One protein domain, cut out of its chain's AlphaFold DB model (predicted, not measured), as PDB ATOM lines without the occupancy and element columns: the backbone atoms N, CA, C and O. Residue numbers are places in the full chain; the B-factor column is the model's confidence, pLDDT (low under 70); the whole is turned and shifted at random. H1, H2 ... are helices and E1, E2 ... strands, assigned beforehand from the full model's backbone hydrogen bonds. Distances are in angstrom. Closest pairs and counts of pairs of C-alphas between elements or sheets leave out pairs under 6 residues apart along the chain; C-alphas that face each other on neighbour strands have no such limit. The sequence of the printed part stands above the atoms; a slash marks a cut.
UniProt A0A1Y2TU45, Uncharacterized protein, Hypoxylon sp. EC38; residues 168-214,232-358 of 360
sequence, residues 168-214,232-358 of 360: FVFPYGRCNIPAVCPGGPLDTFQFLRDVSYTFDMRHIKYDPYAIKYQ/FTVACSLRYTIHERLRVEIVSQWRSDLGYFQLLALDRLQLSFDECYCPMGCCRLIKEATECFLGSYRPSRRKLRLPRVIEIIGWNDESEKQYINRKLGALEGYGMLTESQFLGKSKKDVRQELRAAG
ATOM      1  N   PHE A 168     -20.369 -18.028  -8.020       76.56
ATOM      2  CA  PHE A 168     -19.949 -18.252  -9.401       76.56
ATOM      3  C   PHE A 168     -20.029 -19.734  -9.736       76.56
ATOM      4  O   PHE A 168     -19.406 -20.558  -9.072       76.56
ATOM      5  N   VAL A 169     -20.806 -20.068 -10.764       76.62
ATOM      6  CA  VAL A 169     -21.022 -21.449 -11.200       76.62
ATOM      7  C   VAL A 169     -20.156 -21.737 -12.421       76.62
ATOM      8  O   VAL A 169     -20.310 -21.103 -13.464       76.62
ATOM      9  N   PHE A 170     -19.267 -22.717 -12.292       79.50
ATOM     10  CA  PHE A 170     -18.422 -23.251 -13.355       79.50
ATOM     11  C   PHE A 170     -18.933 -24.648 -13.726       79.50
ATOM     12  O   PHE A 170     -18.598 -25.627 -13.051       79.50
ATOM     13  N   PRO A 171     -19.797 -24.750 -14.753       67.19
ATOM     14  CA  PRO A 171     -20.426 -26.015 -15.119       67.19
ATOM     15  C   PRO A 171     -19.450 -26.973 -15.810       67.19
ATOM     16  O   PRO A 171     -19.566 -28.176 -15.636       67.19
ATOM     17  N   TYR A 172     -18.514 -26.458 -16.607       71.25
ATOM     18  CA  TYR A 172     -17.391 -27.196 -17.181       71.25
ATOM     19  C   TYR A 172     -16.446 -26.233 -17.908       71.25
ATOM     20  O   TYR A 172     -16.798 -25.087 -18.203       71.25
ATOM     21  N   GLY A 173     -15.268 -26.735 -18.255       64.50
ATOM     22  CA  GLY A 173     -14.224 -26.018 -18.971       64.50
ATOM     23  C   GLY A 173     -13.270 -25.288 -18.037       64.50
ATOM     24  O   GLY A 173     -13.486 -25.198 -16.827       64.50
ATOM     25  N   ARG A 174     -12.202 -24.740 -18.630       63.72
ATOM     26  CA  ARG A 174     -11.281 -23.869 -17.899       63.72
ATOM     27  C   ARG A 174     -12.090 -22.812 -17.176       63.72
ATOM     28  O   ARG A 174     -13.001 -22.228 -17.773       63.72
ATOM     29  N   CYS A 175     -11.709 -22.534 -15.935       62.06
ATOM     30  CA  CYS A 175     -12.164 -21.356 -15.210       62.06
ATOM     31  C   CYS A 175     -11.648 -20.099 -15.930       62.06
ATOM     32  O   CYS A 175     -10.759 -19.399 -15.459       62.06
ATOM     33  N   ASN A 176     -12.219 -19.805 -17.102       53.03
ATOM     34  CA  ASN A 176     -12.035 -18.595 -17.886       53.03
ATOM     35  C   ASN A 176     -12.851 -17.489 -17.221       53.03
ATOM     36  O   ASN A 176     -13.728 -16.861 -17.827       53.03
ATOM     37  N   ILE A 177     -12.591 -17.296 -15.931       52.28
ATOM     38  CA  ILE A 177     -13.113 -16.167 -15.196       52.28
ATOM     39  C   ILE A 177     -12.531 -14.936 -15.892       52.28
ATOM     40  O   ILE A 177     -11.353 -14.969 -16.264       52.28
ATOM     41  N   PRO A 178     -13.337 -13.900 -16.179       43.94
ATOM     42  CA  PRO A 178     -12.863 -12.758 -16.941       43.94
ATOM     43  C   PRO A 178     -11.555 -12.244 -16.334       43.94
ATOM     44  O   PRO A 178     -11.555 -11.759 -15.209       43.94
ATOM     45  N   ALA A 179     -10.450 -12.339 -17.079       41.44
ATOM     46  CA  ALA A 179      -9.127 -11.847 -16.680       41.44
ATOM     47  C   ALA A 179      -9.066 -10.308 -16.583       41.44
ATOM     48  O   ALA A 179      -7.995  -9.712 -16.608       41.44
ATOM     49  N   VAL A 180     -10.228  -9.660 -16.553       42.66
ATOM     50  CA  VAL A 180     -10.424  -8.252 -16.853       42.66
ATOM     51  C   VAL A 180     -11.231  -7.637 -15.726       42.66
ATOM     52  O   VAL A 180     -12.388  -7.254 -15.875       42.66
ATOM     53  N   CYS A 181     -10.594  -7.544 -14.572       37.72
ATOM     54  CA  CYS A 181     -10.782  -6.380 -13.735       37.72
ATOM     55  C   CYS A 181      -9.397  -5.734 -13.534       37.72
ATOM     56  O   CYS A 181      -8.383  -6.434 -13.613       37.72
ATOM     57  N   PRO A 182      -9.320  -4.405 -13.360       34.34
ATOM     58  CA  PRO A 182      -8.041  -3.697 -13.272       34.34
ATOM     59  C   PRO A 182      -7.218  -4.248 -12.095       34.34
ATOM     60  O   PRO A 182      -7.744  -4.324 -10.986       34.34
ATOM     61  N   GLY A 183      -5.965  -4.656 -12.340       36.38
ATOM     62  CA  GLY A 183      -5.105  -5.364 -11.364       36.38
ATOM     63  C   GLY A 183      -4.537  -6.710 -11.851       36.38
ATOM     64  O   GLY A 183      -3.861  -7.427 -11.120       36.38
ATOM     65  N   GLY A 184      -4.786  -7.080 -13.110       39.06
ATOM     66  CA  GLY A 184      -4.408  -8.395 -13.626       39.06
ATOM     67  C   GLY A 184      -5.340  -9.497 -13.106       39.06
ATOM     68  O   GLY A 184      -6.255  -9.231 -12.323       39.06
ATOM     69  N   PRO A 185      -5.141 -10.751 -13.545       47.66
ATOM     70  CA  PRO A 185      -6.049 -11.838 -13.202       47.66
ATOM     71  C   PRO A 185      -6.174 -11.982 -11.676       47.66
ATOM     72  O   PRO A 185      -7.273 -12.010 -11.140       47.66
ATOM     73  N   LEU A 186      -5.048 -11.967 -10.958       47.22
ATOM     74  CA  LEU A 186      -4.963 -12.348  -9.544       47.22
ATOM     75  C   LEU A 186      -5.588 -11.351  -8.551       47.22
ATOM     76  O   LEU A 186      -6.106 -11.788  -7.524       47.22
ATOM     77  N   ASP A 187      -5.617 -10.051  -8.848       49.94
ATOM     78  CA  ASP A 187      -6.033  -9.044  -7.857       49.94
ATOM     79  C   ASP A 187      -7.548  -8.936  -7.682       49.94
ATOM     80  O   ASP A 187      -8.032  -8.405  -6.684       49.94
ATOM     81  N   THR A 188      -8.331  -9.455  -8.623       55.38
ATOM     82  CA  THR A 188      -9.804  -9.425  -8.530       55.38
ATOM     83  C   THR A 188     -10.376 -10.752  -8.074       55.38
ATOM     84  O   THR A 188     -11.412 -10.806  -7.412       55.38
ATOM     85  N   PHE A 189      -9.596 -11.809  -8.269       60.25
ATOM     86  CA  PHE A 189      -9.807 -13.117  -7.679       60.25
ATOM     87  C   PHE A 189      -9.755 -13.136  -6.152       60.25
ATOM     88  O   PHE A 189     -10.413 -13.977  -5.541       60.25
ATOM     89  N   GLN A 190      -9.070 -12.185  -5.512       64.94
ATOM     90  CA  GLN A 190      -9.034 -12.114  -4.048       64.94
ATOM     91  C   GLN A 190     -10.411 -11.870  -3.407       64.94
ATOM     92  O   GLN A 190     -10.594 -12.182  -2.226       64.94
ATOM     93  N   PHE A 191     -11.361 -11.313  -4.168       68.56
ATOM     94  CA  PHE A 191     -12.723 -11.046  -3.706       68.56
ATOM     95  C   PHE A 191     -13.669 -12.216  -3.935       68.56
ATOM     96  O   PHE A 191     -14.751 -12.196  -3.368       68.56
ATOM     97  N   LEU A 192     -13.301 -13.215  -4.741       77.50
ATOM     98  CA  LEU A 192     -14.163 -14.368  -4.961       77.50
ATOM     99  C   LEU A 192     -14.287 -15.153  -3.652       77.50
ATOM    100  O   LEU A 192     -13.277 -15.584  -3.089       77.50
ATOM    101  N   ARG A 193     -15.516 -15.306  -3.151       83.62
ATOM    102  CA  ARG A 193     -15.786 -16.008  -1.884       83.62
ATOM    103  C   ARG A 193     -16.643 -17.259  -2.036       83.62
ATOM    104  O   ARG A 193     -16.448 -18.181  -1.251       83.62
ATOM    105  N   ASP A 194     -17.544 -17.318  -3.016       86.00
ATOM    106  CA  ASP A 194     -18.462 -18.450  -3.214       86.00
ATOM    107  C   ASP A 194     -18.362 -18.989  -4.650       86.00
ATOM    108  O   ASP A 194     -18.613 -18.280  -5.631       86.00
ATOM    109  N   VAL A 195     -17.968 -20.254  -4.771       86.81
ATOM    110  CA  VAL A 195     -17.766 -20.943  -6.048       86.81
ATOM    111  C   VAL A 195     -18.517 -22.263  -6.052       86.81
ATOM    112  O   VAL A 195     -18.456 -23.017  -5.090       86.81
ATOM    113  N   SER A 196     -19.154 -22.582  -7.174       87.19
ATOM    114  CA  SER A 196     -19.653 -23.913  -7.495       87.19
ATOM    115  C   SER A 196     -18.910 -24.452  -8.706       87.19
ATOM    116  O   SER A 196     -18.955 -23.846  -9.773       87.19
ATOM    117  N   TYR A 197     -18.254 -25.594  -8.562       89.31
ATOM    118  CA  TYR A 197     -17.497 -26.254  -9.618       89.31
ATOM    119  C   TYR A 197     -18.057 -27.646  -9.880       89.31
ATOM    120  O   TYR A 197     -18.305 -28.407  -8.945       89.31
ATOM    121  N   THR A 198     -18.248 -27.984 -11.153       90.31
ATOM    122  CA  THR A 198     -18.772 -29.289 -11.564       90.31
ATOM    123  C   THR A 198     -17.683 -30.107 -12.243       90.31
ATOM    124  O   THR A 198     -17.060 -29.660 -13.205       90.31
ATOM    125  N   PHE A 199     -17.472 -31.329 -11.757       88.12
ATOM    126  CA  PHE A 199     -16.645 -32.321 -12.432       88.12
ATOM    127  C   PHE A 199     -17.456 -32.924 -13.571       88.12
ATOM    128  O   PHE A 199     -18.357 -33.719 -13.328       88.12
ATOM    129  N   ASP A 200     -17.150 -32.522 -14.801       84.69
ATOM    130  CA  ASP A 200     -17.962 -32.850 -15.974       84.69
ATOM    131  C   ASP A 200     -17.109 -33.431 -17.103       84.69
ATOM    132  O   ASP A 200     -16.036 -32.909 -17.408       84.69
ATOM    133  N   MET A 201     -17.585 -34.477 -17.770       80.25
ATOM    134  CA  MET A 201     -16.865 -35.105 -18.879       80.25
ATOM    135  C   MET A 201     -16.643 -34.190 -20.102       80.25
ATOM    136  O   MET A 201     -15.669 -34.360 -20.835       80.25
ATOM    137  N   ARG A 202     -17.486 -33.163 -20.287       74.50
ATOM    138  CA  ARG A 202     -17.431 -32.177 -21.385       74.50
ATOM    139  C   ARG A 202     -16.223 -31.240 -21.319       74.50
ATOM    140  O   ARG A 202     -16.043 -30.417 -22.215       74.50
ATOM    141  N   HIS A 203     -15.380 -31.357 -20.290       73.00
ATOM    142  CA  HIS A 203     -14.078 -30.679 -20.248       73.00
ATOM    143  C   HIS A 203     -13.165 -31.095 -21.406       73.00
ATOM    144  O   HIS A 203     -12.299 -30.313 -21.799       73.00
ATOM    145  N   ILE A 204     -13.367 -32.292 -21.961       76.62
ATOM    146  CA  ILE A 204     -12.601 -32.802 -23.094       76.62
ATOM    147  C   ILE A 204     -13.511 -32.953 -24.298       76.62
ATOM    148  O   ILE A 204     -14.574 -33.571 -24.227       76.62
ATOM    149  N   LYS A 205     -13.057 -32.425 -25.436       77.81
ATOM    150  CA  LYS A 205     -13.662 -32.741 -26.727       77.81
ATOM    151  C   LYS A 205     -13.219 -34.140 -27.125       77.81
ATOM    152  O   LYS A 205     -12.093 -34.333 -27.570       77.81
ATOM    153  N   TYR A 206     -14.108 -35.105 -26.949       74.38
ATOM    154  CA  TYR A 206     -13.926 -36.453 -27.458       74.38
ATOM    155  C   TYR A 206     -14.861 -36.668 -28.644       74.38
ATOM    156  O   TYR A 206     -16.080 -36.593 -28.495       74.38
ATOM    157  N   ASP A 207     -14.280 -36.926 -29.814       74.44
ATOM    158  CA  ASP A 207     -15.018 -37.399 -30.979       74.44
ATOM    159  C   ASP A 207     -14.832 -38.923 -31.095       74.44
ATOM    160  O   ASP A 207     -13.735 -39.380 -31.438       74.44
ATOM    161  N   PRO A 208     -15.872 -39.729 -30.804       65.19
ATOM    162  CA  PRO A 208     -15.790 -41.181 -30.915       65.19
ATOM    163  C   PRO A 208     -15.599 -41.662 -32.361       65.19
ATOM    164  O   PRO A 208     -15.185 -42.804 -32.564       65.19
ATOM    165  N   TYR A 209     -15.880 -40.819 -33.359       65.19
ATOM    166  CA  TYR A 209     -15.762 -41.155 -34.777       65.19
ATOM    167  C   TYR A 209     -14.390 -40.809 -35.358       65.19
ATOM    168  O   TYR A 209     -13.951 -41.487 -36.285       65.19
ATOM    169  N   ALA A 210     -13.661 -39.850 -34.775       63.84
ATOM    170  CA  ALA A 210     -12.316 -39.475 -35.220       63.84
ATOM    171  C   ALA A 210     -11.310 -40.643 -35.181       63.84
ATOM    172  O   ALA A 210     -10.360 -40.680 -35.958       63.84
ATOM    173  N   ILE A 211     -11.536 -41.631 -34.312       58.72
ATOM    174  CA  ILE A 211     -10.677 -42.817 -34.178       58.72
ATOM    175  C   ILE A 211     -10.784 -43.744 -35.394       58.72
ATOM    176  O   ILE A 211      -9.797 -44.378 -35.755       58.72
ATOM    177  N   LYS A 212     -11.945 -43.798 -36.065       55.25
ATOM    178  CA  LYS A 212     -12.129 -44.648 -37.252       55.25
ATOM    179  C   LYS A 212     -11.323 -44.170 -38.464       55.25
ATOM    180  O   LYS A 212     -11.062 -44.974 -39.345       55.25
ATOM    181  N   TYR A 213     -10.923 -42.899 -38.491       52.88
ATOM    182  CA  TYR A 213     -10.241 -42.271 -39.629       52.88
ATOM    183  C   TYR A 213      -8.724 -42.121 -39.452       52.88
ATOM    184  O   TYR A 213      -8.055 -41.624 -40.349       52.88
ATOM    185  N   GLN A 214      -8.168 -42.518 -38.300       49.69
ATOM    186  CA  GLN A 214      -6.713 -42.537 -38.081       49.69
ATOM    187  C   GLN A 214      -6.077 -43.899 -38.381       49.69
ATOM    188  O   GLN A 214      -4.858 -44.031 -38.322       49.69
ATOM    189  N   PHE A 232     -11.074 -58.997 -32.186       59.78
ATOM    190  CA  PHE A 232     -11.762 -58.625 -30.945       59.78
ATOM    191  C   PHE A 232     -10.786 -58.177 -29.844       59.78
ATOM    192  O   PHE A 232     -11.032 -57.191 -29.132       59.78
ATOM    193  N   THR A 233      -9.645 -58.858 -29.724       63.78
ATOM    194  CA  THR A 233      -8.609 -58.546 -28.729       63.78
ATOM    195  C   THR A 233      -7.933 -57.199 -29.018       63.78
ATOM    196  O   THR A 233      -7.737 -56.389 -28.102       63.78
ATOM    197  N   VAL A 234      -7.645 -56.901 -30.290       65.62
ATOM    198  CA  VAL A 234      -7.077 -55.610 -30.721       65.62
ATOM    199  C   VAL A 234      -8.055 -54.460 -30.469       65.62
ATOM    200  O   VAL A 234      -7.666 -53.429 -29.911       65.62
ATOM    201  N   ALA A 235      -9.340 -54.641 -30.789       66.06
ATOM    202  CA  ALA A 235     -10.369 -53.630 -30.550       66.06
ATOM    203  C   ALA A 235     -10.542 -53.313 -29.052       66.06
ATOM    204  O   ALA A 235     -10.659 -52.143 -28.661       66.06
ATOM    205  N   CYS A 236     -10.502 -54.336 -28.192       73.12
ATOM    206  CA  CYS A 236     -10.548 -54.161 -26.741       73.12
ATOM    207  C   CYS A 236      -9.323 -53.398 -26.211       73.12
ATOM    208  O   CYS A 236      -9.474 -52.478 -25.402       73.12
ATOM    209  N   SER A 237      -8.126 -53.729 -26.703       78.81
ATOM    210  CA  SER A 237      -6.875 -53.056 -26.328       78.81
ATOM    211  C   SER A 237      -6.858 -51.578 -26.739       78.81
ATOM    212  O   SER A 237      -6.521 -50.695 -25.939       78.81
ATOM    213  N   LEU A 238      -7.313 -51.273 -27.959       80.12
ATOM    214  CA  LEU A 238      -7.419 -49.901 -28.450       80.12
ATOM    215  C   LEU A 238      -8.415 -49.086 -27.613       80.12
ATOM    216  O   LEU A 238      -8.102 -47.978 -27.172       80.12
ATOM    217  N   ARG A 239      -9.594 -49.654 -27.327       79.75
ATOM    218  CA  ARG A 239     -10.618 -49.003 -26.498       79.75
ATOM    219  C   ARG A 239     -10.109 -48.705 -25.090       79.75
ATOM    220  O   ARG A 239     -10.360 -47.616 -24.576       79.75
ATOM    221  N   TYR A 240      -9.380 -49.640 -24.484       83.81
ATOM    222  CA  TYR A 240      -8.749 -49.439 -23.181       83.81
ATOM    223  C   TYR A 240      -7.714 -48.305 -23.217       83.81
ATOM    224  O   TYR A 240      -7.722 -47.426 -22.356       83.81
ATOM    225  N   THR A 241      -6.873 -48.274 -24.250       85.50
ATOM    226  CA  THR A 241      -5.840 -47.240 -24.420       85.50
ATOM    227  C   THR A 241      -6.453 -45.846 -24.581       85.50
ATOM    228  O   THR A 241      -6.011 -44.886 -23.947       85.50
ATOM    229  N   ILE A 242      -7.518 -45.729 -25.380       86.19
ATOM    230  CA  ILE A 242      -8.266 -44.476 -25.556       86.19
ATOM    231  C   ILE A 242      -8.912 -44.045 -24.243       86.19
ATOM    232  O   ILE A 242      -8.800 -42.879 -23.861       86.19
ATOM    233  N   HIS A 243      -9.560 -44.981 -23.546       88.88
ATOM    234  CA  HIS A 243     -10.180 -44.727 -22.252       88.88
ATOM    235  C   HIS A 243      -9.170 -44.149 -21.259       88.88
ATOM    236  O   HIS A 243      -9.431 -43.107 -20.657       88.88
ATOM    237  N   GLU A 244      -8.007 -44.787 -21.120       92.00
ATOM    238  CA  GLU A 244      -6.993 -44.350 -20.166       92.00
ATOM    239  C   GLU A 244      -6.395 -42.993 -20.551       92.00
ATOM    240  O   GLU A 244      -6.254 -42.124 -19.691       92.00
ATOM    241  N   ARG A 245      -6.143 -42.749 -21.845       92.25
ATOM    242  CA  ARG A 245      -5.687 -41.437 -22.327       92.25
ATOM    243  C   ARG A 245      -6.668 -40.323 -21.951       92.25
ATOM    244  O   ARG A 245      -6.264 -39.327 -21.356       92.25
ATOM    245  N   LEU A 246      -7.953 -40.507 -22.262       89.12
ATOM    246  CA  LEU A 246      -9.006 -39.525 -21.975       89.12
ATOM    247  C   LEU A 246      -9.206 -39.322 -20.469       89.12
ATOM    248  O   LEU A 246      -9.421 -38.200 -20.013       89.12
ATOM    249  N   ARG A 247      -9.112 -40.402 -19.686       93.31
ATOM    250  CA  ARG A 247      -9.159 -40.357 -18.221       93.31
ATOM    251  C   ARG A 247      -7.996 -39.543 -17.649       93.31
ATOM    252  O   ARG A 247      -8.218 -38.696 -16.789       93.31
ATOM    253  N   VAL A 248      -6.770 -39.751 -18.122       92.38
ATOM    254  CA  VAL A 248      -5.602 -38.975 -17.671       92.38
ATOM    255  C   VAL A 248      -5.756 -37.498 -18.027       92.38
ATOM    256  O   VAL A 248      -5.505 -36.629 -17.189       92.38
ATOM    257  N   GLU A 249      -6.202 -37.206 -19.247       91.38
ATOM    258  CA  GLU A 249      -6.377 -35.838 -19.722       91.38
ATOM    259  C   GLU A 249      -7.426 -35.085 -18.884       91.38
ATOM    260  O   GLU A 249      -7.166 -33.958 -18.452       91.38
ATOM    261  N   ILE A 250      -8.568 -35.712 -18.559       91.44
ATOM    262  CA  ILE A 250      -9.645 -35.008 -17.840       91.44
ATOM    263  C   ILE A 250      -9.245 -34.739 -16.394       91.44
ATOM    264  O   ILE A 250      -9.461 -33.649 -15.867       91.44
ATOM    265  N   VAL A 251      -8.571 -35.709 -15.775       92.62
ATOM    266  CA  VAL A 251      -8.038 -35.595 -14.418       92.62
ATOM    267  C   VAL A 251      -6.966 -34.505 -14.350       92.62
ATOM    268  O   VAL A 251      -6.928 -33.746 -13.378       92.62
ATOM    269  N   SER A 252      -6.122 -34.387 -15.381       90.12
ATOM    270  CA  SER A 252      -5.134 -33.310 -15.501       90.12
ATOM    271  C   SER A 252      -5.802 -31.935 -15.590       90.12
ATOM    272  O   SER A 252      -5.411 -31.010 -14.871       90.12
ATOM    273  N   GLN A 253      -6.857 -31.811 -16.399       88.00
ATOM    274  CA  GLN A 253      -7.612 -30.567 -16.538       88.00
ATOM    275  C   GLN A 253      -8.290 -30.168 -15.218       88.00
ATOM    276  O   GLN A 253      -8.079 -29.051 -14.746       88.00
ATOM    277  N   TRP A 254      -8.993 -31.092 -14.553       91.06
ATOM    278  CA  TRP A 254      -9.592 -30.844 -13.235       91.06
ATOM    279  C   TRP A 254      -8.555 -30.437 -12.188       91.06
ATOM    280  O   TRP A 254      -8.798 -29.537 -11.388       91.06
ATOM    281  N   ARG A 255      -7.374 -31.065 -12.189       88.94
ATOM    282  CA  ARG A 255      -6.280 -30.689 -11.282       88.94
ATOM    283  C   ARG A 255      -5.815 -29.256 -11.523       88.94
ATOM    284  O   ARG A 255      -5.576 -28.532 -10.560       88.94
ATOM    285  N   SER A 256      -5.686 -28.860 -12.786       84.56
ATOM    286  CA  SER A 256      -5.336 -27.490 -13.161       84.56
ATOM    287  C   SER A 256      -6.383 -26.499 -12.647       84.56
ATOM    288  O   SER A 256      -6.035 -25.559 -11.936       84.56
ATOM    289  N   ASP A 257      -7.667 -26.764 -12.913       83.75
ATOM    290  CA  ASP A 257      -8.780 -25.893 -12.521       83.75
ATOM    291  C   ASP A 257      -8.886 -25.738 -10.996       83.75
ATOM    292  O   ASP A 257      -8.952 -24.621 -10.480       83.75
ATOM    293  N   LEU A 258      -8.807 -26.844 -10.251       84.81
ATOM    294  CA  LEU A 258      -8.838 -26.815  -8.787       84.81
ATOM    295  C   LEU A 258      -7.619 -26.117  -8.184       84.81
ATOM    296  O   LEU A 258      -7.747 -25.485  -7.135       84.81
ATOM    297  N   GLY A 259      -6.460 -26.197  -8.844       80.00
ATOM    298  CA  GLY A 259      -5.250 -25.478  -8.453       80.00
ATOM    299  C   GLY A 259      -5.468 -23.965  -8.362       80.00
ATOM    300  O   GLY A 259      -4.917 -23.326  -7.465       80.00
ATOM    301  N   TYR A 260      -6.321 -23.397  -9.223       78.19
ATOM    302  CA  TYR A 260      -6.674 -21.979  -9.159       78.19
ATOM    303  C   TYR A 260      -7.489 -21.642  -7.915       78.19
ATOM    304  O   TYR A 260      -7.191 -20.650  -7.257       78.19
ATOM    305  N   PHE A 261      -8.469 -22.470  -7.542       79.69
ATOM    306  CA  PHE A 261      -9.327 -22.194  -6.383       79.69
ATOM    307  C   PHE A 261      -8.574 -22.164  -5.059       79.69
ATOM    308  O   PHE A 261      -8.993 -21.469  -4.141       79.69
ATOM    309  N   GLN A 262      -7.441 -22.852  -4.957       75.19
ATOM    310  CA  GLN A 262      -6.638 -22.838  -3.730       75.19
ATOM    311  C   GLN A 262      -5.865 -21.537  -3.527       75.19
ATOM    312  O   GLN A 262      -5.471 -21.210  -2.409       75.19
ATOM    313  N   LEU A 263      -5.606 -20.816  -4.620       72.62
ATOM    314  CA  LEU A 263      -5.032 -19.475  -4.562       72.62
ATOM    315  C   LEU A 263      -6.066 -18.458  -4.062       72.62
ATOM    316  O   LEU A 263      -5.701 -17.332  -3.726       72.62
ATOM    317  N   LEU A 264      -7.342 -18.847  -4.011       76.06
ATOM    318  CA  LEU A 264      -8.443 -18.006  -3.583       76.06
ATOM    319  C   LEU A 264      -8.746 -18.270  -2.113       76.06
ATOM    320  O   LEU A 264      -8.852 -19.409  -1.667       76.06
ATOM    321  N   ALA A 265      -8.951 -17.202  -1.352       81.62
ATOM    322  CA  ALA A 265      -9.476 -17.298   0.003       81.62
ATOM    323  C   ALA A 265     -11.006 -17.462  -0.044       81.62
ATOM    324  O   ALA A 265     -11.738 -16.542   0.322       81.62
ATOM    325  N   LEU A 266     -11.479 -18.601  -0.557       87.31
ATOM    326  CA  LEU A 266     -12.908 -18.904  -0.643       87.31
ATOM    327  C   LEU A 266     -13.513 -19.040   0.760       87.31
ATOM    328  O   LEU A 266     -12.901 -19.603   1.665       87.31
ATOM    329  N   ASP A 267     -14.743 -18.568   0.927       89.38
ATOM    330  CA  ASP A 267     -15.562 -18.885   2.095       89.38
ATOM    331  C   ASP A 267     -16.350 -20.175   1.850       89.38
ATOM    332  O   ASP A 267     -16.468 -21.014   2.741       89.38
ATOM    333  N   ARG A 268     -16.841 -20.372   0.624       90.31
ATOM    334  CA  ARG A 268     -17.635 -21.533   0.233       90.31
ATOM    335  C   ARG A 268     -17.162 -22.094  -1.104       90.31
ATOM    336  O   ARG A 268     -16.959 -21.354  -2.065       90.31
ATOM    337  N   LEU A 269     -17.035 -23.415  -1.160       92.44
ATOM    338  CA  LEU A 269     -16.787 -24.159  -2.387       92.44
ATOM    339  C   LEU A 269     -17.785 -25.312  -2.498       92.44
ATOM    340  O   LEU A 269     -17.749 -26.243  -1.703       92.44
ATOM    341  N   GLN A 270     -18.654 -25.265  -3.496       93.62
ATOM    342  CA  GLN A 270     -19.530 -26.365  -3.859       93.62
ATOM    343  C   GLN A 270     -18.872 -27.215  -4.950       93.62
ATOM    344  O   GLN A 270     -18.460 -26.702  -5.988       93.62
ATOM    345  N   LEU A 271     -18.776 -28.516  -4.709       94.00
ATOM    346  CA  LEU A 271     -18.267 -29.519  -5.631       94.00
ATOM    347  C   LEU A 271     -19.434 -30.382  -6.114       94.00
ATOM    348  O   LEU A 271     -20.056 -31.100  -5.326       94.00
ATOM    349  N   SER A 272     -19.724 -30.319  -7.411       94.19
ATOM    350  CA  SER A 272     -20.712 -31.185  -8.050       94.19
ATOM    351  C   SER A 272     -20.055 -32.377  -8.722       94.19
ATOM    352  O   SER A 272     -19.207 -32.234  -9.604       94.19
ATOM    353  N   PHE A 273     -20.496 -33.563  -8.312       94.75
ATOM    354  CA  PHE A 273     -20.095 -34.849  -8.865       94.75
ATOM    355  C   PHE A 273     -21.160 -35.474  -9.777       94.75
ATOM    356  O   PHE A 273     -21.086 -36.669 -10.100       94.75
ATOM    357  N   ASP A 274     -22.155 -34.683 -10.192       88.06
ATOM    358  CA  ASP A 274     -23.248 -35.175 -11.022       88.06
ATOM    359  C   ASP A 274     -22.716 -35.782 -12.319       88.06
ATOM    360  O   ASP A 274     -22.964 -36.955 -12.583       88.06
ATOM    361  N   GLU A 275     -21.878 -35.067 -13.057       86.19
ATOM    362  CA  GLU A 275     -21.325 -35.537 -14.332       86.19
ATOM    363  C   GLU A 275     -19.887 -36.068 -14.203       86.19
ATOM    364  O   GLU A 275     -19.119 -36.068 -15.166       86.19
ATOM    365  N   CYS A 276     -19.516 -36.557 -13.009       92.00
ATOM    366  CA  CYS A 276     -18.164 -37.038 -12.699       92.00
ATOM    367  C   CYS A 276     -17.906 -38.443 -13.271       92.00
ATOM    368  O   CYS A 276     -17.687 -39.421 -12.549       92.00
ATOM    369  N   TYR A 277     -17.956 -38.538 -14.594       89.56
ATOM    370  CA  TYR A 277     -17.703 -39.736 -15.383       89.56
ATOM    371  C   TYR A 277     -16.479 -39.538 -16.276       89.56
ATOM    372  O   TYR A 277     -16.048 -38.412 -16.536       89.56
ATOM    373  N   CYS A 278     -15.902 -40.636 -16.759       88.19
ATOM    374  CA  CYS A 278     -14.907 -40.548 -17.820       88.19
ATOM    375  C   CYS A 278     -15.550 -40.035 -19.125       88.19
ATOM    376  O   CYS A 278     -16.756 -40.204 -19.312       88.19
ATOM    377  N   PRO A 279     -14.771 -39.479 -20.073       85.69
ATOM    378  CA  PRO A 279     -15.294 -39.005 -21.363       85.69
ATOM    379  C   PRO A 279     -16.012 -40.063 -22.208       85.69
ATOM    380  O   PRO A 279     -16.768 -39.728 -23.112       85.69
ATOM    381  N   MET A 280     -15.802 -41.346 -21.903       84.12
ATOM    382  CA  MET A 280     -16.510 -42.459 -22.539       84.12
ATOM    383  C   MET A 280     -17.799 -42.869 -21.808       84.12
ATOM    384  O   MET A 280     -18.474 -43.797 -22.248       84.12
ATOM    385  N   GLY A 281     -18.114 -42.249 -20.668       83.81
ATOM    386  CA  GLY A 281     -19.295 -42.534 -19.849       83.81
ATOM    387  C   GLY A 281     -19.290 -43.886 -19.125       83.81
ATOM    388  O   GLY A 281     -20.273 -44.227 -18.474       83.81
ATOM    389  N   CYS A 282     -18.217 -44.680 -19.215       85.88
ATOM    390  CA  CYS A 282     -18.216 -46.060 -18.718       85.88
ATOM    391  C   CYS A 282     -17.895 -46.205 -17.225       85.88
ATOM    392  O   CYS A 282     -18.247 -47.218 -16.626       85.88
ATOM    393  N   CYS A 283     -17.228 -45.230 -16.609       90.81
ATOM    394  CA  CYS A 283     -16.885 -45.279 -15.190       90.81
ATOM    395  C   CYS A 283     -17.011 -43.902 -14.529       90.81
ATOM    396  O   CYS A 283     -16.899 -42.869 -15.189       90.81
ATOM    397  N   ARG A 284     -17.261 -43.902 -13.213       94.06
ATOM    398  CA  ARG A 284     -17.246 -42.697 -12.373       94.06
ATOM    399  C   ARG A 284     -15.829 -42.421 -11.891       94.06
ATOM    400  O   ARG A 284     -15.147 -43.342 -11.451       94.06
ATOM    401  N   LEU A 285     -15.422 -41.156 -11.923       95.88
ATOM    402  CA  LEU A 285     -14.065 -40.710 -11.581       95.88
ATOM    403  C   LEU A 285     -14.008 -39.984 -10.227       95.88
ATOM    404  O   LEU A 285     -13.210 -39.072 -10.022       95.88
ATOM    405  N   ILE A 286     -14.872 -40.372  -9.281       95.88
ATOM    406  CA  ILE A 286     -14.982 -39.732  -7.956       95.88
ATOM    407  C   ILE A 286     -13.670 -39.795  -7.187       95.88
ATOM    408  O   ILE A 286     -13.306 -38.840  -6.494       95.88
ATOM    409  N   LYS A 287     -12.955 -40.920  -7.289       95.31
ATOM    410  CA  LYS A 287     -11.699 -41.110  -6.564       95.31
ATOM    411  C   LYS A 287     -10.667 -40.105  -7.050       95.31
ATOM    412  O   LYS A 287     -10.107 -39.386  -6.230       95.31
ATOM    413  N   GLU A 288     -10.508 -40.005  -8.361       95.12
ATOM    414  CA  GLU A 288      -9.585 -39.111  -9.040       95.12
ATOM    415  C   GLU A 288      -9.966 -37.646  -8.834       95.12
ATOM    416  O   GLU A 288      -9.099 -36.838  -8.521       95.12
ATOM    417  N   ALA A 289     -11.250 -37.294  -8.934       93.62
ATOM    418  CA  ALA A 289     -11.734 -35.939  -8.683       93.62
ATOM    419  C   ALA A 289     -11.454 -35.493  -7.236       93.62
ATOM    420  O   ALA A 289     -10.909 -34.411  -7.001       93.62
ATOM    421  N   THR A 290     -11.742 -36.363  -6.262       92.56
ATOM    422  CA  THR A 290     -11.457 -36.102  -4.843       92.56
ATOM    423  C   THR A 290      -9.950 -36.014  -4.587       92.56
ATOM    424  O   THR A 290      -9.492 -35.159  -3.833       92.56
ATOM    425  N   GLU A 291      -9.147 -36.866  -5.225       90.81
ATOM    426  CA  GLU A 291      -7.686 -36.828  -5.120       90.81
ATOM    427  C   GLU A 291      -7.069 -35.612  -5.807       90.81
ATOM    428  O   GLU A 291      -6.090 -35.073  -5.300       90.81
ATOM    429  N   CYS A 292      -7.638 -35.126  -6.909       88.69
ATOM    430  CA  CYS A 292      -7.238 -33.862  -7.516       88.69
ATOM    431  C   CYS A 292      -7.503 -32.696  -6.572       88.69
ATOM    432  O   CYS A 292      -6.632 -31.842  -6.412       88.69
ATOM    433  N   PHE A 293      -8.655 -32.692  -5.900       86.56
ATOM    434  CA  PHE A 293      -8.959 -31.693  -4.885       86.56
ATOM    435  C   PHE A 293      -7.949 -31.747  -3.735       86.56
ATOM    436  O   PHE A 293      -7.224 -30.781  -3.511       86.56
ATOM    437  N   LEU A 294      -7.814 -32.895  -3.070       84.38
ATOM    438  CA  LEU A 294      -6.928 -33.059  -1.913       84.38
ATOM    439  C   LEU A 294      -5.442 -32.906  -2.245       84.38
ATOM    440  O   LEU A 294      -4.699 -32.257  -1.515       84.38
ATOM    441  N   GLY A 295      -4.994 -33.518  -3.339       77.31
ATOM    442  CA  GLY A 295      -3.595 -33.547  -3.753       77.31
ATOM    443  C   GLY A 295      -3.068 -32.179  -4.164       77.31
ATOM    444  O   GLY A 295      -1.859 -31.953  -4.110       77.31
ATOM    445  N   SER A 296      -3.964 -31.259  -4.515       64.69
ATOM    446  CA  SER A 296      -3.602 -29.868  -4.741       64.69
ATOM    447  C   SER A 296      -3.283 -29.167  -3.402       64.69
ATOM    448  O   SER A 296      -2.390 -28.326  -3.342       64.69
ATOM    449  N   TYR A 297      -3.931 -29.528  -2.280       64.44
ATOM    450  CA  TYR A 297      -3.708 -28.931  -0.947       64.44
ATOM    451  C   TYR A 297      -2.517 -29.573  -0.225       64.44
ATOM    452  O   TYR A 297      -2.649 -30.154   0.850       64.44
ATOM    453  N   ARG A 298      -1.316 -29.482  -0.806       66.38
ATOM    454  CA  ARG A 298      -0.096 -29.885  -0.089       66.38
ATOM    455  C   ARG A 298       0.354 -28.769   0.870       66.38
ATOM    456  O   ARG A 298       0.618 -27.656   0.408       66.38
ATOM    457  N   PRO A 299       0.534 -29.058   2.173       57.22
ATOM    458  CA  PRO A 299       0.825 -28.059   3.213       57.22
ATOM    459  C   PRO A 299       2.180 -27.345   3.066       57.22
ATOM    460  O   PRO A 299       2.438 -26.355   3.745       57.22
ATOM    461  N   SER A 300       3.052 -27.786   2.154       58.81
ATOM    462  CA  SER A 300       4.330 -27.114   1.881       58.81
ATOM    463  C   SER A 300       4.173 -25.732   1.231       58.81
ATOM    464  O   SER A 300       5.113 -24.934   1.244       58.81
ATOM    465  N   ARG A 301       2.990 -25.399   0.696       60.28
ATOM    466  CA  ARG A 301       2.691 -24.071   0.146       60.28
ATOM    467  C   ARG A 301       2.091 -23.178   1.236       60.28
ATOM    468  O   ARG A 301       0.887 -23.183   1.459       60.28
ATOM    469  N   ARG A 302       2.944 -22.372   1.885       54.00
ATOM    470  CA  ARG A 302       2.671 -21.490   3.050       54.00
ATOM    471  C   ARG A 302       1.541 -20.436   2.909       54.00
ATOM    472  O   ARG A 302       1.466 -19.538   3.739       54.00
ATOM    473  N   LYS A 303       0.681 -20.484   1.887       62.84
ATOM    474  CA  LYS A 303      -0.396 -19.496   1.662       62.84
ATOM    475  C   LYS A 303      -1.749 -20.089   1.248       62.84
ATOM    476  O   LYS A 303      -2.652 -19.326   0.927       62.84
ATOM    477  N   LEU A 304      -1.907 -21.412   1.233       68.38
ATOM    478  CA  LEU A 304      -3.189 -22.016   0.864       68.38
ATOM    479  C   LEU A 304      -4.180 -21.881   2.025       68.38
ATOM    480  O   LEU A 304      -3.908 -22.355   3.126       68.38
ATOM    481  N   ARG A 305      -5.321 -21.235   1.773       78.19
ATOM    482  CA  ARG A 305      -6.450 -21.167   2.705       78.19
ATOM    483  C   ARG A 305      -7.545 -22.086   2.182       78.19
ATOM    484  O   ARG A 305      -8.013 -21.900   1.063       78.19
ATOM    485  N   LEU A 306      -7.934 -23.079   2.978       84.00
ATOM    486  CA  LEU A 306      -9.075 -23.927   2.643       84.00
ATOM    487  C   LEU A 306     -10.384 -23.124   2.711       84.00
ATOM    488  O   LEU A 306     -10.489 -22.206   3.535       84.00
ATOM    489  N   PRO A 307     -11.387 -23.474   1.885       89.62
ATOM    490  CA  PRO A 307     -12.734 -22.951   2.044       89.62
ATOM    491  C   PRO A 307     -13.263 -23.218   3.457       89.62
ATOM    492  O   PRO A 307     -12.993 -24.273   4.037       89.62
ATOM    493  N   ARG A 308     -14.038 -22.282   4.012       89.38
ATOM    494  CA  ARG A 308     -14.689 -22.473   5.320       89.38
ATOM    495  C   ARG A 308     -15.757 -23.565   5.248       89.38
ATOM    496  O   ARG A 308     -15.879 -24.355   6.178       89.38
ATOM    497  N   VAL A 309     -16.504 -23.605   4.147       92.69
ATOM    498  CA  VAL A 309     -17.528 -24.620   3.875       92.69
ATOM    499  C   VAL A 309     -17.241 -25.291   2.537       92.69
ATOM    500  O   VAL A 309     -17.058 -24.609   1.524       92.69
ATOM    501  N   ILE A 310     -17.238 -26.622   2.524       94.25
ATOM    502  CA  ILE A 310     -17.237 -27.430   1.305       94.25
ATOM    503  C   ILE A 310     -18.597 -28.103   1.180       94.25
ATOM    504  O   ILE A 310     -18.961 -28.948   1.994       94.25
ATOM    505  N   GLU A 311     -19.340 -27.750   0.141       95.75
ATOM    506  CA  GLU A 311     -20.603 -28.403  -0.176       95.75
ATOM    507  C   GLU A 311     -20.395 -29.472  -1.238       95.75
ATOM    508  O   GLU A 311     -19.657 -29.271  -2.198       95.75
ATOM    509  N   ILE A 312     -21.063 -30.605  -1.087       96.56
ATOM    510  CA  ILE A 312     -20.958 -31.743  -1.990       96.56
ATOM    511  C   ILE A 312     -22.341 -32.081  -2.516       96.56
ATOM    512  O   ILE A 312     -23.277 -32.253  -1.734       96.56
ATOM    513  N   ILE A 313     -22.441 -32.228  -3.837       95.31
ATOM    514  CA  ILE A 313     -23.641 -32.707  -4.532       95.31
ATOM    515  C   ILE A 313     -23.290 -33.789  -5.556       95.31
ATOM    516  O   ILE A 313     -22.135 -33.932  -5.958       95.31
ATOM    517  N   GLY A 314     -24.284 -34.576  -5.972       93.00
ATOM    518  CA  GLY A 314     -24.152 -35.524  -7.085       93.00
ATOM    519  C   GLY A 314     -23.424 -36.840  -6.787       93.00
ATOM    520  O   GLY A 314     -22.898 -37.481  -7.703       93.00
ATOM    521  N   TRP A 315     -23.388 -37.279  -5.523       96.88
ATOM    522  CA  TRP A 315     -22.852 -38.599  -5.159       96.88
ATOM    523  C   TRP A 315     -23.838 -39.727  -5.510       96.88
ATOM    524  O   TRP A 315     -25.059 -39.552  -5.492       96.88
ATOM    525  N   ASN A 316     -23.317 -40.906  -5.847       95.75
ATOM    526  CA  ASN A 316     -24.123 -42.022  -6.338       95.75
ATOM    527  C   ASN A 316     -24.889 -42.735  -5.220       95.75
ATOM    528  O   ASN A 316     -26.074 -43.018  -5.375       95.75
ATOM    529  N   ASP A 317     -24.208 -43.030  -4.113       96.44
ATOM    530  CA  ASP A 317     -24.712 -43.830  -2.997       96.44
ATOM    531  C   ASP A 317     -23.938 -43.541  -1.698       96.44
ATOM    532  O   ASP A 317     -22.988 -42.753  -1.671       96.44
ATOM    533  N   GLU A 318     -24.343 -44.189  -0.603       96.88
ATOM    534  CA  GLU A 318     -23.725 -44.003   0.712       96.88
ATOM    535  C   GLU A 318     -22.242 -44.414   0.744       96.88
ATOM    536  O   GLU A 318     -21.463 -43.839   1.501       96.88
ATOM    537  N   SER A 319     -21.809 -45.348  -0.111       96.94
ATOM    538  CA  SER A 319     -20.399 -45.748  -0.175       96.94
ATOM    539  C   SER A 319     -19.524 -44.641  -0.774       96.94
ATOM    540  O   SER A 319     -18.450 -44.346  -0.240       96.94
ATOM    541  N   GLU A 320     -20.002 -43.959  -1.824       96.56
ATOM    542  CA  GLU A 320     -19.338 -42.770  -2.370       96.56
ATOM    543  C   GLU A 320     -19.325 -41.630  -1.348       96.56
ATOM    544  O   GLU A 320     -18.286 -41.005  -1.137       96.56
ATOM    545  N   LYS A 321     -20.447 -41.395  -0.656       96.69
ATOM    546  CA  LYS A 321     -20.541 -40.376   0.398       96.69
ATOM    547  C   LYS A 321     -19.530 -40.616   1.519       96.69
ATOM    548  O   LYS A 321     -18.800 -39.699   1.893       96.69
ATOM    549  N   GLN A 322     -19.431 -41.847   2.020       96.56
ATOM    550  CA  GLN A 322     -18.447 -42.235   3.035       96.56
ATOM    551  C   GLN A 322     -17.010 -42.088   2.531       96.56
ATOM    552  O   GLN A 322     -16.144 -41.612   3.268       96.56
ATOM    553  N   TYR A 323     -16.745 -42.455   1.272       95.62
ATOM    554  CA  TYR A 323     -15.436 -42.257   0.655       95.62
ATOM    555  C   TYR A 323     -15.039 -40.777   0.649       95.62
ATOM    556  O   TYR A 323     -13.935 -40.448   1.092       95.62
ATOM    557  N   ILE A 324     -15.935 -39.899   0.187       95.25
ATOM    558  CA  ILE A 324     -15.699 -38.454   0.118       95.25
ATOM    559  C   ILE A 324     -15.507 -37.884   1.527       95.25
ATOM    560  O   ILE A 324     -14.530 -37.179   1.764       95.25
ATOM    561  N   ASN A 325     -16.364 -38.255   2.485       94.56
ATOM    562  CA  ASN A 325     -16.247 -37.836   3.885       94.56
ATOM    563  C   ASN A 325     -14.898 -38.199   4.497       94.56
ATOM    564  O   ASN A 325     -14.216 -37.341   5.046       94.56
ATOM    565  N   ARG A 326     -14.470 -39.456   4.352       93.50
ATOM    566  CA  ARG A 326     -13.169 -39.913   4.858       93.50
ATOM    567  C   ARG A 326     -12.013 -39.121   4.247       93.50
ATOM    568  O   ARG A 326     -11.025 -38.842   4.917       93.50
ATOM    569  N   LYS A 327     -12.118 -38.794   2.959       92.12
ATOM    570  CA  LYS A 327     -11.104 -38.041   2.220       92.12
ATOM    571  C   LYS A 327     -11.068 -36.571   2.652       92.12
ATOM    572  O   LYS A 327      -9.980 -36.057   2.883       92.12
ATOM    573  N   LEU A 328     -12.219 -35.923   2.834       90.06
ATOM    574  CA  LEU A 328     -12.286 -34.554   3.351       90.06
ATOM    575  C   LEU A 328     -11.901 -34.451   4.828       90.06
ATOM    576  O   LEU A 328     -11.214 -33.506   5.188       90.06
ATOM    577  N   GLY A 329     -12.244 -35.432   5.666       88.19
ATOM    578  CA  GLY A 329     -11.838 -35.459   7.076       88.19
ATOM    579  C   GLY A 329     -10.317 -35.507   7.262       88.19
ATOM    580  O   GLY A 329      -9.788 -34.990   8.238       88.19
ATOM    581  N   ALA A 330      -9.573 -36.025   6.277       84.81
ATOM    582  CA  ALA A 330      -8.114 -35.936   6.281       84.81
ATOM    583  C   ALA A 330      -7.593 -34.486   6.184       84.81
ATOM    584  O   ALA A 330      -6.431 -34.244   6.505       84.81
ATOM    585  N   LEU A 331      -8.426 -33.525   5.756       80.62
ATOM    586  CA  LEU A 331      -8.075 -32.105   5.741       80.62
ATOM    587  C   LEU A 331      -8.100 -31.474   7.139       80.62
ATOM    588  O   LEU A 331      -7.289 -30.590   7.413       80.62
ATOM    589  N   GLU A 332      -8.964 -31.956   8.037       77.75
ATOM    590  CA  GLU A 332      -9.053 -31.469   9.424       77.75
ATOM    591  C   GLU A 332      -7.739 -31.696  10.183       77.75
ATOM    592  O   GLU A 332      -7.321 -30.869  10.993       77.75
ATOM    593  N   GLY A 333      -7.025 -32.778   9.847       71.38
ATOM    594  CA  GLY A 333      -5.703 -33.095  10.392       71.38
ATOM    595  C   GLY A 333      -4.630 -32.032  10.122       71.38
ATOM    596  O   GLY A 333      -3.603 -32.027  10.796       71.38
ATOM    597  N   TYR A 334      -4.862 -31.098   9.191       71.50
ATOM    598  CA  TYR A 334      -3.976 -29.954   8.944       71.50
ATOM    599  C   TYR A 334      -4.319 -28.717   9.795       71.50
ATOM    600  O   TYR A 334      -3.799 -27.633   9.534       71.50
ATOM    601  N   GLY A 335      -5.181 -28.857  10.811       63.91
ATOM    602  CA  GLY A 335      -5.515 -27.783  11.752       63.91
ATOM    603  C   GLY A 335      -6.406 -26.689  11.160       63.91
ATOM    604  O   GLY A 335      -6.502 -25.598  11.721       63.91
ATOM    605  N   MET A 336      -7.046 -26.961  10.021       66.94
ATOM    606  CA  MET A 336      -7.990 -26.054   9.378       66.94
ATOM    607  C   MET A 336      -9.409 -26.584   9.564       66.94
ATOM    608  O   MET A 336      -9.721 -27.702   9.164       66.94
ATOM    609  N   LEU A 337     -10.266 -25.774  10.187       65.69
ATOM    610  CA  LEU A 337     -11.683 -26.087  10.342       65.69
ATOM    611  C   LEU A 337     -12.393 -25.810   9.016       65.69
ATOM    612  O   LEU A 337     -12.641 -24.653   8.667       65.69
ATOM    613  N   THR A 338     -12.717 -26.877   8.297       81.75
ATOM    614  CA  THR A 338     -13.575 -26.832   7.118       81.75
ATOM    615  C   THR A 338     -14.800 -27.690   7.379       81.75
ATOM    616  O   THR A 338     -14.685 -28.881   7.644       81.75
ATOM    617  N   GLU A 339     -15.978 -27.085   7.299       91.56
ATOM    618  CA  GLU A 339     -17.241 -27.803   7.427       91.56
ATOM    619  C   GLU A 339     -17.593 -28.459   6.087       91.56
ATOM    620  O   GLU A 339     -17.678 -27.773   5.065       91.56
ATOM    621  N   SER A 340     -17.798 -29.776   6.072       92.69
ATOM    622  CA  SER A 340     -18.293 -30.497   4.897       92.69
ATOM    623  C   SER A 340     -19.807 -30.706   4.988       92.69
ATOM    624  O   SER A 340     -20.333 -31.202   5.981       92.69
ATOM    625  N   GLN A 341     -20.530 -30.326   3.934       96.06
ATOM    626  CA  GLN A 341     -21.988 -30.435   3.863       96.06
ATOM    627  C   GLN A 341     -22.396 -31.214   2.614       96.06
ATOM    628  O   GLN A 341     -21.965 -30.901   1.510       96.06
ATOM    629  N   PHE A 342     -23.260 -32.215   2.769       95.69
ATOM    630  CA  PHE A 342     -23.854 -32.939   1.641       95.69
ATOM    631  C   PHE A 342     -25.234 -32.362   1.376       95.69
ATOM    632  O   PHE A 342     -26.108 -32.451   2.239       95.69
ATOM    633  N   LEU A 343     -25.435 -31.770   0.200       94.25
ATOM    634  CA  LEU A 343     -26.723 -31.187  -0.159       94.25
ATOM    635  C   LEU A 343     -27.506 -32.129  -1.073       94.25
ATOM    636  O   LEU A 343     -27.005 -32.580  -2.100       94.25
ATOM    637  N   GLY A 344     -28.766 -32.377  -0.724       92.50
ATOM    638  CA  GLY A 344     -29.664 -33.220  -1.510       92.50
ATOM    639  C   GLY A 344     -29.602 -34.703  -1.137       92.50
ATOM    640  O   GLY A 344     -29.300 -35.062   0.001       92.50
ATOM    641  N   LYS A 345     -29.955 -35.562  -2.097       92.12
ATOM    642  CA  LYS A 345     -30.040 -37.021  -1.943       92.12
ATOM    643  C   LYS A 345     -29.054 -37.711  -2.879       92.12
ATOM    644  O   LYS A 345     -28.642 -37.128  -3.882       92.12
ATOM    645  N   SER A 346     -28.702 -38.962  -2.576       94.31
ATOM    646  CA  SER A 346     -27.869 -39.741  -3.490       94.31
ATOM    647  C   SER A 346     -28.614 -40.018  -4.798       94.31
ATOM    648  O   SER A 346     -29.845 -40.126  -4.814       94.31
ATOM    649  N   LYS A 347     -27.889 -40.197  -5.909       90.94
ATOM    650  CA  LYS A 347     -28.519 -40.570  -7.189       90.94
ATOM    651  C   LYS A 347     -29.314 -41.873  -7.083       90.94
ATOM    652  O   LYS A 347     -30.314 -42.041  -7.780       90.94
ATOM    653  N   LYS A 348     -28.880 -42.805  -6.229       93.00
ATOM    654  CA  LYS A 348     -29.594 -44.055  -5.962       93.00
ATOM    655  C   LYS A 348     -30.927 -43.807  -5.257       93.00
ATOM    656  O   LYS A 348     -31.924 -44.369  -5.703       93.00
ATOM    657  N   ASP A 349     -30.957 -42.947  -4.243       92.44
ATOM    658  CA  ASP A 349     -32.191 -42.607  -3.522       92.44
ATOM    659  C   ASP A 349     -33.177 -41.896  -4.452       92.44
ATOM    660  O   ASP A 349     -34.340 -42.282  -4.530       92.44
ATOM    661  N   VAL A 350     -32.697 -40.938  -5.257       90.81
ATOM    662  CA  VAL A 350     -33.528 -40.250  -6.262       90.81
ATOM    663  C   VAL A 350     -34.132 -41.253  -7.252       90.81
ATOM    664  O   VAL A 350     -35.325 -41.201  -7.532       90.81
ATOM    665  N   ARG A 351     -33.350 -42.219  -7.755       92.44
ATOM    666  CA  ARG A 351     -33.868 -43.279  -8.642       92.44
ATOM    667  C   ARG A 351     -34.892 -44.181  -7.952       92.44
ATOM    668  O   ARG A 351     -35.843 -44.605  -8.601       92.44
ATOM    669  N   GLN A 352     -34.692 -44.511  -6.677       95.06
ATOM    670  CA  GLN A 352     -35.645 -45.317  -5.910       95.06
ATOM    671  C   GLN A 352     -36.968 -44.573  -5.710       95.06
ATOM    672  O   GLN A 352     -38.022 -45.168  -5.908       95.06
ATOM    673  N   GLU A 353     -36.917 -43.277  -5.403       93.69
ATOM    674  CA  GLU A 353     -38.104 -42.424  -5.274       93.69
ATOM    675  C   GLU A 353     -38.859 -42.291  -6.596       93.69
ATOM    676  O   GLU A 353     -40.077 -42.442  -6.627       93.69
ATOM    677  N   LEU A 354     -38.142 -42.091  -7.707       90.56
ATOM    678  CA  LEU A 354     -38.751 -42.028  -9.036       90.56
ATOM    679  C   LEU A 354     -39.417 -43.353  -9.438       90.56
ATOM    680  O   LEU A 354     -40.518 -43.332  -9.981       90.56
ATOM    681  N   ARG A 355     -38.799 -44.501  -9.123       94.31
ATOM    682  CA  ARG A 355     -39.415 -45.826  -9.328       94.31
ATOM    683  C   ARG A 355     -40.649 -46.023  -8.454       94.31
ATOM    684  O   ARG A 355     -41.664 -46.513  -8.934       94.31
ATOM    685  N   ALA A 356     -40.587 -45.621  -7.183       94.50
ATOM    686  CA  ALA A 356     -41.731 -45.691  -6.274       94.50
ATOM    687  C   ALA A 356     -42.899 -44.806  -6.745       94.50
ATOM    688  O   ALA A 356     -44.057 -45.140  -6.509       94.50
ATOM    689  N   ALA A 357     -42.597 -43.712  -7.447       91.88
ATOM    690  CA  ALA A 357     -43.574 -42.826  -8.069       91.88
ATOM    691  C   ALA A 357     -44.048 -43.283  -9.467       91.88
ATOM    692  O   ALA A 357     -44.915 -42.630 -10.042       91.88
ATOM    693  N   GLY A 358     -43.493 -44.363 -10.034       91.38
ATOM    694  CA  GLY A 358     -43.831 -44.840 -11.382       91.38
ATOM    695  C   GLY A 358     -43.328 -43.946 -12.524       91.38
ATOM    696  O   GLY A 358     -43.917 -43.942 -13.602       91.38
TER     697      GLY A 358
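Overview. This is residues 168 to 214 and 232 to 358 of the 360 residues of an uncharacterized protein of Hypoxylon sp. EC38 (UniProt A0A1Y2TU45). A single twisted wall of five parallel strands has three helices in a row on one side of it: H5 packs over the edge with E4 and E5, H4 follows, and the long H3 only grazes the sheet near E2 and runs well past it, its residues 232 to 237 sticking out. The other face bears no named helix; H6 leads away from the body, with residues 351 to 358 sticking out, and the short H1 and H2 sit away from the sheet. The 174 printed residues hold six named helices and five named strands, in the order E1 H1 E2 H2 H3 E3 H4 E4 H5 E5 H6, and the sheet runs E1 E2 E3 E4 E5, all parallel. The class is mixed, helices and strands; the whole is compact, with a radius of gyration of the C-alphas of 18.1 A and spans of 53 by 45 by 31 A.

Arrangement. The sheet has the edge strands E1, residues 168 to 170, and E5, residues 339 to 342, with the inner strands E2, residues 194 to 198, E3, residues 268 to 272, and E4, residues 309 to 313. From edge to edge the strands' lines turn by 59 degrees. E1 and E2 are parallel at 14 degrees, with N 170 and O 196 within hydrogen-bond range at 2.8 A. E2 and E3 stand at 13 degrees, with N 197 and O 270 at 2.8 A. E3 and E4 stand at 16 degrees, with N 271 and O 311 at 2.8 A, and E4 and E5 also at 16 degrees, with N 310 and O 339 at 2.8 A. H5, residues 318 to 332, is on the sheet at a height over the sheet of 9.9 A. It lies over E4 and E5 and runs along the strands, at 9 degrees to E5 on the local plane; this is an arrangement of two layers, helix on one face of a sheet. The closest C-alphas of H5 and E5 are those of Leu 328 and Ser 340, 7.4 A apart. H4, residues 286 to 296, is not on the sheet but touches H5, the same way at a shallow tilt of 7 degrees; the closest C-alphas are those of Thr 290 and Ile 324, 6.9 A. H3, residues 232 to 262, touches H4 with residues 251 to 262 alone, the same way at a steep tilt of 40 degrees; the closest C-alphas are those of Arg 255 and Cys 292, 5.0 A. H3 only grazes the sheet, with residues 254 to 261. H1, residues 184 to 189, H2, residues 210 to 213, and H6, residues 347 to 356, touch no helix and are not on the sheet. E1, H1, E2, then E3, H4, E4, and E4, H5, E5 are strand-helix-strand units, parallel neighbour strands with a helix between, each with a right-handed crossover. Every O i to N i+4 pair is within hydrogen-bond range in H4 and H6, against 26 of 27 in H3, 9 of 11 in H5 and 0 of 2 in H1, where 0 of 3 O i to N i+3 pairs are in range; H2 is too short for an i+4 pair.

Along the chain. E1 begins at C-alpha 168, (-19.949, -18.252, -9.401). E2, E3 and E4 measure 13.7, 13.1 and 13.2 A from first to last C-alpha. H3 is 45.3 A long, from C-alpha 232 at (-11.762, -58.625, -30.945). H5 measures 21.2 A, H4 15.4 A and H6 14.2 A. H6 ends at C-alpha 356, (-41.731, -45.691, -6.274).

Size, cuts and confidence. The C-alphas of Pro 182 and Phe 232, the two farthest apart, are 57.8 A apart. Residues 215 to 231 are not printed, and C-alphas 214 and 232 are 18.3 A apart across the cut. The long links are E1 to H1, E2 to H2, E3 to H4 and H4 to E4. Mean pLDDT of the printed part is 80.3; 43 residues are under 70, among them 173 to 191 and 296 to 304.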